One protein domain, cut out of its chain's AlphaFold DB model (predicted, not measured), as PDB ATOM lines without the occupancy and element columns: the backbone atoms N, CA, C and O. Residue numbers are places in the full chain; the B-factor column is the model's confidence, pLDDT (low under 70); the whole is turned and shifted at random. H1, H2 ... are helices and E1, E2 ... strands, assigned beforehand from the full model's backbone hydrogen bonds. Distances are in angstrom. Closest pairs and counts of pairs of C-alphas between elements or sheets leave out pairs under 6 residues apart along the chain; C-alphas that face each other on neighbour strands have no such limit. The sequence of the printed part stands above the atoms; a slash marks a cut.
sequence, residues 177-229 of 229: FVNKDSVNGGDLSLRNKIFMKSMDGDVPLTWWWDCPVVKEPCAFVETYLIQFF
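What this domain is: This is residues 177 to 229 of the 229 residues of an uncharacterized protein of Globodera pallida (UniProt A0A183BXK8). There is little regular structure: two short strands, E1 and E2, pair antiparallel, with two single-turn helices, H1 and H2, to one side, and a long loop, residues 192 to 222, whose residues 213 to 218 stick out at one end. The 53 printed residues run E1, H1, H2, E2; the class is mixed, with 14 residues in named elements. The whole is only just loose, close to compact, with a radius of gyration of the C-alphas of 12.1 A and spans of 37 by 24 by 18 A.

Where its parts are: E1, residues 177 to 179, begins at C-alpha 177 (-33.490, -8.207, -19.846) and is 6.9 A long. H1 is residues 183 to 186, 5.4 A, and H2 residues 188 to 191, 5.1 A. E2, residues 223 to 225, 6.7 A, ends at C-alpha 225 (-34.765, -12.315, -18.973).

How they stand to each other: E1 and E2 are antiparallel at 156 degrees; N 178 and O 224 are within hydrogen-bond range, 2.8 A. The closest C-alphas of E1 and H1, Asn 179 and Gly 185, are 5.6 A apart. H1 and H2 are close but not clearly touching, with the closest C-alphas, Asn 184 and Leu 190, 7.2 A apart. E1 and H2 are apart. Both helices are too short for an O i to N i+4 pair; each has its one O i to N i+3 pair within range.

The domain as a whole: The farthest C-alphas, Lys 215 and Phe 229, are 38.8 A apart. The printed part has no cut. The link from H2 to E2 is long, 31 residues. pLDDT is under 70 at residues 208 to 221 and 227 to 229.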
ATOM      1  N   PHE A 177     -32.802  -8.149 -21.133       89.38
ATOM      2  CA  PHE A 177     -33.490  -8.207 -19.846       89.38
ATOM      3  C   PHE A 177     -34.381  -6.986 -19.614       89.38
ATOM      4  O   PHE A 177     -34.191  -5.954 -20.248       89.38
ATOM      5  N   VAL A 178     -35.361  -7.117 -18.724       90.25
ATOM      6  CA  VAL A 178     -36.366  -6.084 -18.436       90.25
ATOM      7  C   VAL A 178     -36.511  -5.932 -16.934       90.25
ATOM      8  O   VAL A 178     -36.771  -6.920 -16.245       90.25
ATOM      9  N   ASN A 179     -36.341  -4.719 -16.418       89.38
ATOM     10  CA  ASN A 179     -36.580  -4.453 -15.005       89.38
ATOM     11  C   ASN A 179     -38.079  -4.575 -14.703       89.38
ATOM     12  O   ASN A 179     -38.921  -4.118 -15.470       89.38
ATOM     13  N   LYS A 180     -38.433  -5.217 -13.590       87.25
ATOM     14  CA  LYS A 180     -39.826  -5.510 -13.223       87.25
ATOM     15  C   LYS A 180     -40.660  -4.247 -13.012       87.25
ATOM     16  O   LYS A 180     -41.862  -4.273 -13.256       87.25
ATOM     17  N   ASP A 181     -40.034  -3.180 -12.534       88.25
ATOM     18  CA  ASP A 181     -40.637  -1.868 -12.300       88.25
ATOM     19  C   ASP A 181     -40.676  -0.973 -13.551       88.25
ATOM     20  O   ASP A 181     -41.248   0.115 -13.502       88.25
ATOM     21  N   SER A 182     -40.137  -1.437 -14.684       90.56
ATOM     22  CA  SER A 182     -40.293  -0.776 -15.981       90.56
ATOM     23  C   SER A 182     -41.727  -0.925 -16.514       90.56
ATOM     24  O   SER A 182     -42.483  -1.808 -16.089       90.56
ATOM     25  N   VAL A 183     -42.110  -0.097 -17.492       92.31
ATOM     26  CA  VAL A 183     -43.434  -0.196 -18.134       92.31
ATOM     27  C   VAL A 183     -43.627  -1.577 -18.767       92.31
ATOM     28  O   VAL A 183     -44.656  -2.221 -18.553       92.31
ATOM     29  N   ASN A 184     -42.620  -2.066 -19.494       92.31
ATOM     30  CA  ASN A 184     -42.643  -3.394 -20.102       92.31
ATOM     31  C   ASN A 184     -42.564  -4.522 -19.061       92.31
ATOM     32  O   ASN A 184     -43.152  -5.583 -19.270       92.31
ATOM     33  N   GLY A 185     -41.874  -4.316 -17.935       89.44
ATOM     34  CA  GLY A 185     -41.821  -5.280 -16.833       89.44
ATOM     35  C   GLY A 185     -43.180  -5.500 -16.164       89.44
ATOM     36  O   GLY A 185     -43.534  -6.634 -15.833       89.44
ATOM     37  N   GLY A 186     -43.968  -4.429 -16.029       89.06
ATOM     38  CA  GLY A 186     -45.333  -4.468 -15.501       89.06
ATOM     39  C   GLY A 186     -46.391  -5.001 -16.478       89.06
ATOM     40  O   GLY A 186     -47.494  -5.355 -16.047       89.06
ATOM     41  N   ASP A 187     -46.091  -5.094 -17.778       91.25
ATOM     42  CA  ASP A 187     -47.050  -5.550 -18.787       91.25
ATOM     43  C   ASP A 187     -47.217  -7.084 -18.780       91.25
ATOM     44  O   ASP A 187     -46.444  -7.860 -19.355       91.25
ATOM     45  N   LEU A 188     -48.318  -7.542 -18.178       87.69
ATOM     46  CA  LEU A 188     -48.700  -8.957 -18.129       87.69
ATOM     47  C   LEU A 188     -48.887  -9.593 -19.517       87.69
ATOM     48  O   LEU A 188     -48.771 -10.816 -19.650       87.69
ATOM     49  N   SER A 189     -49.164  -8.798 -20.554       90.38
ATOM     50  CA  SER A 189     -49.309  -9.283 -21.926       90.38
ATOM     51  C   SER A 189     -47.974  -9.738 -22.527       90.38
ATOM     52  O   SER A 189     -47.964 -10.650 -23.361       90.38
ATOM     53  N   LEU A 190     -46.853  -9.160 -22.074       88.88
ATOM     54  CA  LEU A 190     -45.495  -9.524 -22.487       88.88
ATOM     55  C   LEU A 190     -44.985 -10.764 -21.752       88.88
ATOM     56  O   LEU A 190     -44.275 -11.586 -22.341       88.88
ATOM     57  N   ARG A 191     -45.438 -10.968 -20.509       82.88
ATOM     58  CA  ARG A 191     -45.022 -12.078 -19.638       82.88
ATOM     59  C   ARG A 191     -45.131 -13.457 -20.287       82.88
ATOM     60  O   ARG A 191     -44.295 -14.325 -20.057       82.88
ATOM     61  N   ASN A 192     -46.159 -13.668 -21.104       80.50
ATOM     62  CA  ASN A 192     -46.390 -14.944 -21.781       80.50
ATOM     63  C   ASN A 192     -45.831 -15.021 -23.206       80.50
ATOM     64  O   ASN A 192     -45.928 -16.085 -23.813       80.50
ATOM     65  N   LYS A 193     -45.275 -13.924 -23.731       86.25
ATOM     66  CA  LYS A 193     -44.834 -13.813 -25.127       86.25
ATOM     67  C   LYS A 193     -43.319 -13.772 -25.277       86.25
ATOM     68  O   LYS A 193     -42.807 -14.387 -26.205       86.25
ATOM     69  N   ILE A 194     -42.633 -13.028 -24.407       88.06
ATOM     70  CA  ILE A 194     -41.217 -12.689 -24.612       88.06
ATOM     71  C   ILE A 194     -40.320 -12.993 -23.412       88.06
ATOM     72  O   ILE A 194     -39.106 -12.997 -23.575       88.06
ATOM     73  N   PHE A 195     -40.865 -13.241 -22.218       88.25
ATOM     74  CA  PHE A 195     -40.035 -13.552 -21.052       88.25
ATOM     75  C   PHE A 195     -39.715 -15.040 -20.966       88.25
ATOM     76  O   PHE A 195     -40.559 -15.898 -21.234       88.25
ATOM     77  N   MET A 196     -38.486 -15.330 -20.546       85.44
ATOM     78  CA  MET A 196     -38.031 -16.679 -20.230       85.44
ATOM     79  C   MET A 196     -38.904 -17.302 -19.141       85.44
ATOM     80  O   MET A 196     -39.259 -16.646 -18.161       85.44
ATOM     81  N   LYS A 197     -39.204 -18.594 -19.292       82.75
ATOM     82  CA  LYS A 197     -39.986 -19.368 -18.324       82.75
ATOM     83  C   LYS A 197     -39.174 -20.507 -17.722       82.75
ATOM     84  O   LYS A 197     -38.343 -21.114 -18.399       82.75
ATOM     85  N   SER A 198     -39.437 -20.803 -16.455       77.69
ATOM     86  CA  SER A 198     -38.984 -22.023 -15.795       77.69
ATOM     87  C   SER A 198     -39.735 -23.243 -16.341       77.69
ATOM     88  O   SER A 198     -40.722 -23.122 -17.071       77.69
ATOM     89  N   MET A 199     -39.288 -24.442 -15.953       73.38
ATOM     90  CA  MET A 199     -39.993 -25.692 -16.267       73.38
ATOM     91  C   MET A 199     -41.414 -25.732 -15.687       73.38
ATOM     92  O   MET A 199     -42.283 -26.376 -16.270       73.38
ATOM     93  N   ASP A 200     -41.643 -25.015 -14.587       79.25
ATOM     94  CA  ASP A 200     -42.938 -24.917 -13.907       79.25
ATOM     95  C   ASP A 200     -43.838 -23.825 -14.520       79.25
ATOM     96  O   ASP A 200     -45.002 -23.689 -14.155       79.25
ATOM     97  N   GLY A 201     -43.324 -23.071 -15.501       78.31
ATOM     98  CA  GLY A 201     -44.051 -22.014 -16.210       78.31
ATOM     99  C   GLY A 201     -43.923 -20.621 -15.589       78.31
ATOM    100  O   GLY A 201     -44.443 -19.658 -16.161       78.31
ATOM    101  N   ASP A 202     -43.203 -20.497 -14.474       82.06
ATOM    102  CA  ASP A 202     -42.935 -19.223 -13.809       82.06
ATOM    103  C   ASP A 202     -41.933 -18.372 -14.584       82.06
ATOM    104  O   ASP A 202     -41.087 -18.886 -15.310       82.06
ATOM    105  N   VAL A 203     -41.990 -17.053 -14.393       84.12
ATOM    106  CA  VAL A 203     -41.000 -16.126 -14.953       84.12
ATOM    107  C   VAL A 203     -40.001 -15.784 -13.847       84.12
ATOM    108  O   VAL A 203     -40.369 -15.047 -12.927       84.12
ATOM    109  N   PRO A 204     -38.778 -16.346 -13.881       80.81
ATOM    110  CA  PRO A 204     -37.813 -16.164 -12.812       80.81
ATOM    111  C   PRO A 204     -37.270 -14.735 -12.800       80.81
ATOM    112  O   PRO A 204     -37.130 -14.091 -13.841       80.81
ATOM    113  N   LEU A 205     -36.922 -14.283 -11.600       82.56
ATOM    114  CA  LEU A 205     -36.245 -13.016 -11.368       82.56
ATOM    115  C   LEU A 205     -34.747 -13.237 -11.194       82.56
ATOM    116  O   LEU A 205     -34.314 -14.245 -10.633       82.56
ATOM    117  N   THR A 206     -33.958 -12.281 -11.669       76.81
ATOM    118  CA  THR A 206     -32.509 -12.261 -11.491       76.81
ATOM    119  C   THR A 206     -32.033 -10.900 -10.990       76.81
ATOM    120  O   THR A 206     -32.731  -9.906 -11.173       76.81
ATOM    121  N   TRP A 207     -30.872 -10.875 -10.327       71.50
ATOM    122  CA  TRP A 207     -30.383  -9.729  -9.535       71.50
ATOM    123  C   TRP A 207     -28.958  -9.290  -9.917       71.50
ATOM    124  O   TRP A 207     -28.271  -8.635  -9.141       71.50
ATOM    125  N   TRP A 208     -28.448  -9.747 -11.062       64.50
ATOM    126  CA  TRP A 208     -27.014  -9.689 -11.375       64.50
ATOM    127  C   TRP A 208     -26.563  -8.432 -12.129       64.50
ATOM    128  O   TRP A 208     -25.361  -8.181 -12.154       64.50
ATOM    129  N   TRP A 209     -27.480  -7.686 -12.758       66.56
ATOM    130  CA  TRP A 209     -27.114  -6.563 -13.627       66.56
ATOM    131  C   TRP A 209     -27.324  -5.198 -12.971       66.56
ATOM    132  O   TRP A 209     -26.363  -4.468 -12.768       66.56
ATOM    133  N   ASP A 210     -28.556  -4.868 -12.591       61.38
ATOM    134  CA  ASP A 210     -28.905  -3.544 -12.070       61.38
ATOM    135  C   ASP A 210     -28.986  -3.537 -10.538       61.38
ATOM    136  O   ASP A 210     -30.012  -3.240  -9.934       61.38
ATOM    137  N   CYS A 211     -27.913  -3.974  -9.875       52.50
ATOM    138  CA  CYS A 211     -27.854  -3.919  -8.417       52.50
ATOM    139  C   CYS A 211     -27.334  -2.534  -7.993       52.50
ATOM    140  O   CYS A 211     -26.170  -2.224  -8.275       52.50
ATOM    141  N   PRO A 212     -28.135  -1.689  -7.318       47.19
ATOM    142  CA  PRO A 212     -27.661  -0.383  -6.890       47.19
ATOM    143  C   PRO A 212     -26.528  -0.559  -5.872       47.19
ATOM    144  O   PRO A 212     -26.652  -1.281  -4.881       47.19
ATOM    145  N   VAL A 213     -25.397   0.111  -6.110       43.88
ATOM    146  CA  VAL A 213     -24.247   0.110  -5.196       43.88
ATOM    147  C   VAL A 213     -24.599   0.949  -3.962       43.88
ATOM    148  O   VAL A 213     -24.252   2.124  -3.877       43.88
ATOM    149  N   VAL A 214     -25.313   0.370  -2.993       40.50
ATOM    150  CA  VAL A 214     -25.623   1.016  -1.705       40.50
ATOM    151  C   VAL A 214     -25.188   0.117  -0.546       40.50
ATOM    152  O   VAL A 214     -25.375  -1.094  -0.570       40.50
ATOM    153  N   LYS A 215     -24.587   0.726   0.483       39.38
ATOM    154  CA  LYS A 215     -24.021   0.092   1.693       39.38
ATOM    155  C   LYS A 215     -25.063  -0.442   2.704       39.38
ATOM    156  O   LYS A 215     -24.720  -0.636   3.865       39.38
ATOM    157  N   GLU A 216     -26.301  -0.697   2.292       35.44
ATOM    158  CA  GLU A 216     -27.377  -1.234   3.146       35.44
ATOM    159  C   GLU A 216     -28.070  -2.429   2.464       35.44
ATOM    160  O   GLU A 216     -27.822  -2.641   1.275       35.44
ATOM    161  N   PRO A 217     -28.871  -3.263   3.169       37.81
ATOM    162  CA  PRO A 217     -29.423  -4.498   2.614       37.81
ATOM    163  C   PRO A 217     -30.418  -4.199   1.479       37.81
ATOM    164  O   PRO A 217     -31.607  -4.014   1.702       37.81
ATOM    165  N   CYS A 218     -29.859  -4.107   0.272       38.09
ATOM    166  CA  CYS A 218     -30.417  -4.181  -1.074       38.09
ATOM    167  C   CYS A 218     -31.935  -3.967  -1.215       38.09
ATOM    168  O   CYS A 218     -32.735  -4.878  -1.006       38.09
ATOM    169  N   ALA A 219     -32.312  -2.810  -1.767       39.22
ATOM    170  CA  ALA A 219     -33.418  -2.781  -2.717       39.22
ATOM    171  C   ALA A 219     -32.935  -3.514  -3.980       39.22
ATOM    172  O   ALA A 219     -32.192  -2.961  -4.786       39.22
ATOM    173  N   PHE A 220     -33.246  -4.804  -4.084       50.25
ATOM    174  CA  PHE A 220     -32.915  -5.610  -5.254       50.25
ATOM    175  C   PHE A 220     -33.779  -5.143  -6.429       50.25
ATOM    176  O   PHE A 220     -35.005  -5.212  -6.336       50.25
ATOM    177  N   VAL A 221     -33.173  -4.688  -7.530       55.97
ATOM    178  CA  VAL A 221     -33.930  -4.518  -8.774       55.97
ATOM    179  C   VAL A 221     -34.188  -5.912  -9.331       55.97
ATOM    180  O   VAL A 221     -33.276  -6.693  -9.610       55.97
ATOM    181  N   GLU A 222     -35.463  -6.263  -9.390       71.50
ATOM    182  CA  GLU A 222     -35.928  -7.542  -9.893       71.50
ATOM    183  C   GLU A 222     -35.981  -7.476 -11.421       71.50
ATOM    184  O   GLU A 222     -36.711  -6.660 -11.973       71.50
ATOM    185  N   THR A 223     -35.231  -8.330 -12.117       73.25
ATOM    186  CA  THR A 223     -35.150  -8.287 -13.585       73.25
ATOM    187  C   THR A 223     -35.630  -9.599 -14.215       73.25
ATOM    188  O   THR A 223     -35.284 -10.689 -13.753       73.25
ATOM    189  N   TYR A 224     -36.399  -9.503 -15.300       77.19
ATOM    190  CA  TYR A 224     -36.791 -10.604 -16.183       77.19
ATOM    191  C   TYR A 224     -35.788 -10.790 -17.326       77.19
ATOM    192  O   TYR A 224     -35.267  -9.816 -17.857       77.19
ATOM    193  N   LEU A 225     -35.548 -12.031 -17.762       77.75
ATOM    194  CA  LEU A 225     -34.765 -12.315 -18.973       77.75
ATOM    195  C   LEU A 225     -35.677 -12.468 -20.194       77.75
ATOM    196  O   LEU A 225     -36.731 -13.103 -20.109       77.75
ATOM    197  N   ILE A 226     -35.246 -11.937 -21.337       74.69
ATOM    198  CA  ILE A 226     -35.946 -12.069 -22.620       74.69
ATOM    199  C   ILE A 226     -35.567 -13.404 -23.278       74.69
ATOM    200  O   ILE A 226     -34.401 -13.798 -23.302       74.69
ATOM    201  N   GLN A 227     -36.560 -14.108 -23.819       67.00
ATOM    202  CA  GLN A 227     -36.377 -15.319 -24.611       67.00
ATOM    203  C   GLN A 227     -36.038 -14.956 -26.062       67.00
ATOM    204  O   GLN A 227     -36.832 -14.317 -26.751       67.00
ATOM    205  N   PHE A 228     -34.875 -15.402 -26.540       61.91
ATOM    206  CA  PHE A 228     -34.509 -15.331 -27.957       61.91
ATOM    207  C   PHE A 228     -34.967 -16.595 -28.694       61.91
ATOM    208  O   PHE A 228     -34.853 -17.698 -28.151       61.91
ATOM    209  N   PHE A 229     -35.498 -16.419 -29.906       42.03
ATOM    210  CA  PHE A 229     -35.970 -17.494 -30.787       42.03
ATOM    211  C   PHE A 229     -34.880 -17.970 -31.750       42.03
ATOM    212  O   PHE A 229     -34.097 -17.114 -32.220       42.03
TER     213      PHE A 229